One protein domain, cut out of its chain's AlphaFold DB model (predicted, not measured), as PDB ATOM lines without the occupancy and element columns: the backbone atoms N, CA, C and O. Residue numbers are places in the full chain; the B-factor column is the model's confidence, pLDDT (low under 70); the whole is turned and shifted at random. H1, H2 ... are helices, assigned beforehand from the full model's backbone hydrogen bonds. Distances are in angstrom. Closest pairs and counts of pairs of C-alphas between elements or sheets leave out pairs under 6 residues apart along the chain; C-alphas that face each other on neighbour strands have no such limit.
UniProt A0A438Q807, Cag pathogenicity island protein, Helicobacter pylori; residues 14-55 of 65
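This is residues 14 to 55 of the 65 residues of the protein "Cag pathogenicity island protein" of Helicobacter pylori (UniProt A0A438Q807). One long straight helix, H1, makes one end of an extended rod, and a loose, winding link, residues 35 to 48, leads on to a very short helix, H2, at the far end. The two helices have no contact with each other. The printed part has 42 residues with two named helices, H1 then H2, and no named strand; the class is all helix. It is extended, with a radius of gyration of the C-alphas of 16.9 A and spans of 53 by 18 by 10 A.

Find C-alpha 14 at (29.683, 9.408, -62.912); from there H1, residues 14 to 34, runs 30.5 A to C-alpha 34 at (12.849, -11.230, -47.963). Go on to H2, residues 49 to 54, which ends at C-alpha 54 at (26.799, -31.307, -28.814), 9.5 A from C-alpha 49.

H1 and H2 are apart. In H1 every O i to N i+4 pair is within hydrogen-bond range; in H2 0 of 2 are, beside 2 of 3 O i to N i+3 pairs. Look at residues 14 to 27, of H1, which stand free.

The C-alphas of Leu 14 and Gln 54, the two farthest apart, are 53.2 A from each other. The link from H1 to H2, residues 35 to 48, is long. The printed part has no cut. In the B-factor column, residue 31 and residues 35 to 55 are under 70.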
ATOM      1  N   LEU A  14      29.932   9.147 -64.342       86.94
ATOM      2  CA  LEU A  14      29.683   9.408 -62.912       86.94
ATOM      3  C   LEU A  14      28.242   9.097 -62.481       86.94
ATOM      4  O   LEU A  14      28.003   8.616 -61.376       86.94
ATOM      5  N   LYS A  15      27.273   9.378 -63.352       83.69
ATOM      6  CA  LYS A  15      25.852   9.172 -63.069       83.69
ATOM      7  C   LYS A  15      25.467   7.693 -63.217       83.69
ATOM      8  O   LYS A  15      24.587   7.237 -62.496       83.69
ATOM      9  N   GLU A  16      26.160   6.940 -64.074       81.69
ATOM     10  CA  GLU A  16      26.035   5.477 -64.168       81.69
ATOM     11  C   GLU A  16      26.552   4.783 -62.898       81.69
ATOM     12  O   GLU A  16      25.846   3.959 -62.318       81.69
ATOM     13  N   ILE A  17      27.732   5.179 -62.405       86.38
ATOM     14  CA  ILE A  17      28.297   4.653 -61.150       86.38
ATOM     15  C   ILE A  17      27.354   4.929 -59.974       86.38
ATOM     16  O   ILE A  17      27.095   4.040 -59.162       86.38
ATOM     17  N   LEU A  18      26.808   6.146 -59.894       88.25
ATOM     18  CA  LEU A  18      25.848   6.502 -58.853       88.25
ATOM     19  C   LEU A  18      24.587   5.627 -58.924       88.25
ATOM     20  O   LEU A  18      24.180   5.064 -57.913       88.25
ATOM     21  N   MET A  19      24.010   5.459 -60.116       85.38
ATOM     22  CA  MET A  19      22.827   4.620 -60.331       85.38
ATOM     23  C   MET A  19      23.083   3.153 -59.959       85.38
ATOM     24  O   MET A  19      22.234   2.528 -59.319       85.38
ATOM     25  N   TYR A  20      24.247   2.611 -60.326       83.12
ATOM     26  CA  TYR A  20      24.647   1.253 -59.966       83.12
ATOM     27  C   TYR A  20      24.734   1.090 -58.445       83.12
ATOM     28  O   TYR A  20      24.104   0.191 -57.895       83.12
ATOM     29  N   ASN A  21      25.435   1.994 -57.753       81.62
ATOM     30  CA  ASN A  21      25.578   1.944 -56.297       81.62
ATOM     31  C   ASN A  21      24.225   2.057 -55.576       81.62
ATOM     32  O   ASN A  21      23.928   1.246 -54.703       81.62
ATOM     33  N   THR A  22      23.361   2.988 -55.991       83.62
ATOM     34  CA  THR A  22      22.005   3.123 -55.436       83.62
ATOM     35  C   THR A  22      21.163   1.864 -55.661       83.62
ATOM     36  O   THR A  22      20.430   1.432 -54.771       83.62
ATOM     37  N   SER A  23      21.281   1.235 -56.833       83.19
ATOM     38  CA  SER A  23      20.560  -0.008 -57.127       83.19
ATOM     39  C   SER A  23      21.050  -1.165 -56.253       83.19
ATOM     40  O   SER A  23      20.241  -1.974 -55.807       83.19
ATOM     41  N   GLN A  24      22.350  -1.230 -55.955       80.81
ATOM     42  CA  GLN A  24      22.911  -2.250 -55.065       80.81
ATOM     43  C   GLN A  24      22.423  -2.101 -53.621       80.81
ATOM     44  O   GLN A  24      22.090  -3.100 -52.986       80.81
ATOM     45  N   GLU A  25      22.314  -0.874 -53.107       79.50
ATOM     46  CA  GLU A  25      21.731  -0.630 -51.782       79.50
ATOM     47  C   GLU A  25      20.266  -1.072 -51.721       79.50
ATOM     48  O   GLU A  25      19.853  -1.744 -50.775       79.50
ATOM     49  N   PHE A  26      19.491  -0.775 -52.767       77.38
ATOM     50  CA  PHE A  26      18.102  -1.212 -52.861       77.38
ATOM     51  C   PHE A  26      17.977  -2.742 -52.903       77.38
ATOM     52  O   PHE A  26      17.174  -3.317 -52.166       77.38
ATOM     53  N   LEU A  27      18.798  -3.413 -53.716       75.50
ATOM     54  CA  LEU A  27      18.831  -4.875 -53.804       75.50
ATOM     55  C   LEU A  27      19.243  -5.516 -52.474       75.50
ATOM     56  O   LEU A  27      18.623  -6.488 -52.049       75.50
ATOM     57  N   SER A  28      20.239  -4.951 -51.793       73.25
ATOM     58  CA  SER A  28      20.685  -5.404 -50.473       73.25
ATOM     59  C   SER A  28      19.561  -5.317 -49.433       73.25
ATOM     60  O   SER A  28      19.257  -6.301 -48.755       73.25
ATOM     61  N   CYS A  29      18.866  -4.178 -49.363       74.75
ATOM     62  CA  CYS A  29      17.721  -3.986 -48.471       74.75
ATOM     63  C   CYS A  29      16.554  -4.929 -48.801       74.75
ATOM     64  O   CYS A  29      15.928  -5.483 -47.898       74.75
ATOM     65  N   PHE A  30      16.269  -5.145 -50.086       72.81
ATOM     66  CA  PHE A  30      15.216  -6.057 -50.530       72.81
ATOM     67  C   PHE A  30      15.519  -7.510 -50.148       72.81
ATOM     68  O   PHE A  30      14.654  -8.213 -49.626       72.81
ATOM     69  N   LEU A  31      16.765  -7.949 -50.338       69.56
ATOM     70  CA  LEU A  31      17.214  -9.280 -49.931       69.56
ATOM     71  C   LEU A  31      17.163  -9.459 -48.410       69.56
ATOM     72  O   LEU A  31      16.749 -10.520 -47.949       69.56
ATOM     73  N   PHE A  32      17.508  -8.425 -47.637       72.38
ATOM     74  CA  PHE A  32      17.370  -8.435 -46.179       72.38
ATOM     75  C   PHE A  32      15.907  -8.551 -45.731       72.38
ATOM     76  O   PHE A  32      15.600  -9.276 -44.790       72.38
ATOM     77  N   MET A  33      14.991  -7.875 -46.427       75.00
ATOM     78  CA  MET A  33      13.561  -7.920 -46.120       75.00
ATOM     79  C   MET A  33      12.938  -9.285 -46.438       75.00
ATOM     80  O   MET A  33      12.099  -9.768 -45.683       75.00
ATOM     81  N   ILE A  34      13.351  -9.913 -47.545       77.00
ATOM     82  CA  ILE A  34      12.849 -11.230 -47.963       77.00
ATOM     83  C   ILE A  34      13.450 -12.356 -47.125       77.00
ATOM     84  O   ILE A  34      12.755 -13.320 -46.807       77.00
ATOM     85  N   ASN A  35      14.736 -12.267 -46.789       68.88
ATOM     86  CA  ASN A  35      15.402 -13.270 -45.977       68.88
ATOM     87  C   ASN A  35      16.384 -12.618 -44.992       68.88
ATOM     88  O   ASN A  35      17.577 -12.505 -45.296       68.88
ATOM     89  N   PRO A  36      15.919 -12.251 -43.785       65.19
ATOM     90  CA  PRO A  36      16.783 -11.648 -42.775       65.19
ATOM     91  C   PRO A  36      17.888 -12.607 -42.293       65.19
ATOM     92  O   PRO A  36      18.918 -12.148 -41.809       65.19
ATOM     93  N   PHE A  37      17.730 -13.924 -42.493       64.88
ATOM     94  CA  PHE A  37      18.704 -14.950 -42.098       64.88
ATOM     95  C   PHE A  37      19.844 -15.158 -43.104       64.88
ATOM     96  O   PHE A  37      20.804 -15.854 -42.799       64.88
ATOM     97  N   ASN A  38      19.781 -14.568 -44.302       61.47
ATOM     98  CA  ASN A  38      20.846 -14.726 -45.303       61.47
ATOM     99  C   ASN A  38      22.105 -13.892 -45.002       61.47
ATOM    100  O   ASN A  38      23.122 -14.080 -45.668       61.47
ATOM    101  N   ARG A  39      22.051 -12.960 -44.038       58.16
ATOM    102  CA  ARG A  39      23.214 -12.152 -43.628       58.16
ATOM    103  C   ARG A  39      24.019 -12.829 -42.526       58.16
ATOM    104  O   ARG A  39      25.246 -12.838 -42.580       58.16
ATOM    105  N   ASP A  40      23.315 -13.441 -41.584       59.88
ATOM    106  CA  ASP A  40      23.903 -14.285 -40.560       59.88
ATOM    107  C   ASP A  40      23.920 -15.703 -41.102       59.88
ATOM    108  O   ASP A  40      23.132 -16.540 -40.670       59.88
ATOM    109  N   LEU A  41      24.803 -15.983 -42.072       59.00
ATOM    110  CA  LEU A  41      25.220 -17.365 -42.272       59.00
ATOM    111  C   LEU A  41      25.721 -17.798 -40.893       59.00
ATOM    112  O   LEU A  41      26.737 -17.268 -40.426       59.00
ATOM    113  N   PRO A  42      24.980 -18.642 -40.167       53.94
ATOM    114  CA  PRO A  42      25.353 -18.875 -38.801       53.94
ATOM    115  C   PRO A  42      26.680 -19.627 -38.871       53.94
ATOM    116  O   PRO A  42      26.919 -20.397 -39.805       53.94
ATOM    117  N   HIS A  43      27.558 -19.418 -37.893       54.53
ATOM    118  CA  HIS A  43      28.823 -20.153 -37.739       54.53
ATOM    119  C   HIS A  43      28.649 -21.696 -37.871       54.53
ATOM    120  O   HIS A  43      29.607 -22.441 -38.054       54.53
ATOM    121  N   ILE A  44      27.401 -22.172 -37.835       53.56
ATOM    122  CA  ILE A  44      26.895 -23.496 -38.207       53.56
ATOM    123  C   ILE A  44      27.298 -23.951 -39.626       53.56
ATOM    124  O   ILE A  44      27.424 -25.144 -39.843       53.56
ATOM    125  N   ALA A  45      27.532 -23.067 -40.603       54.75
ATOM    126  CA  ALA A  45      28.047 -23.507 -41.910       54.75
ATOM    127  C   ALA A  45      29.497 -24.034 -41.822       54.75
ATOM    128  O   ALA A  45      29.909 -24.846 -42.648       54.75
ATOM    129  N   THR A  46      30.247 -23.583 -40.811       59.22
ATOM    130  CA  THR A  46      31.624 -24.009 -40.516       59.22
ATOM    131  C   THR A  46      31.662 -25.201 -39.557       59.22
ATOM    132  O   THR A  46      32.599 -25.994 -39.603       59.22
ATOM    133  N   MET A  47      30.653 -25.333 -38.694       61.66
ATOM    134  CA  MET A  47      30.560 -26.403 -37.700       61.66
ATOM    135  C   MET A  47      29.819 -27.610 -38.278       61.66
ATOM    136  O   MET A  47      28.715 -27.499 -38.809       61.66
ATOM    137  N   GLY A  48      30.440 -28.787 -38.209       69.88
ATOM    138  CA  GLY A  48      29.861 -30.015 -38.754       69.88
ATOM    139  C   GLY A  48      28.517 -30.359 -38.100       69.88
ATOM    140  O   GLY A  48      28.232 -29.947 -36.975       69.88
ATOM    141  N   ARG A  49      27.690 -31.171 -38.781       61.84
ATOM    142  CA  ARG A  49      26.386 -31.645 -38.259       61.84
ATOM    143  C   ARG A  49      26.458 -32.199 -36.828       61.84
ATOM    144  O   ARG A  49      25.481 -32.095 -36.093       61.84
ATOM    145  N   ASP A  50      27.602 -32.757 -36.448       59.38
ATOM    146  CA  ASP A  50      27.819 -33.394 -35.152       59.38
ATOM    147  C   ASP A  50      28.043 -32.388 -34.007       59.38
ATOM    148  O   ASP A  50      27.693 -32.671 -32.862       59.38
ATOM    149  N   GLU A  51      28.557 -31.186 -34.286       60.34
ATOM    150  CA  GLU A  51      28.804 -30.153 -33.263       60.34
ATOM    151  C   GLU A  51      27.504 -29.471 -32.809       60.34
ATOM    152  O   GLU A  51      27.372 -29.076 -31.650       60.34
ATOM    153  N   ILE A  52      26.497 -29.429 -33.686       64.44
ATOM    154  CA  ILE A  52      25.156 -28.906 -33.385       64.44
ATOM    155  C   ILE A  52      24.456 -29.779 -32.334       64.44
ATOM    156  O   ILE A  52      23.803 -29.266 -31.426       64.44
ATOM    157  N   LEU A  53      24.626 -31.104 -32.420       58.72
ATOM    158  CA  LEU A  53      24.077 -32.049 -31.442       58.72
ATOM    159  C   LEU A  53      24.761 -31.939 -30.072       58.72
ATOM    160  O   LEU A  53      24.159 -32.285 -29.060       58.72
ATOM    161  N   GLN A  54      25.997 -31.439 -30.033       61.50
ATOM    162  CA  GLN A  54      26.799 -31.307 -28.814       61.50
ATOM    163  C   GLN A  54      26.572 -29.968 -28.094       61.50
ATOM    164  O   GLN A  54      26.865 -29.851 -26.906       61.50
ATOM    165  N   GLN A  55      26.029 -28.955 -28.780       61.72
ATOM    166  CA  GLN A  55      25.827 -27.615 -28.212       61.72
ATOM    167  C   GLN A  55      24.645 -27.518 -27.243       61.72
ATOM    168  O   GLN A  55      24.563 -26.565 -26.468       61.72
TER     169      GLN A  55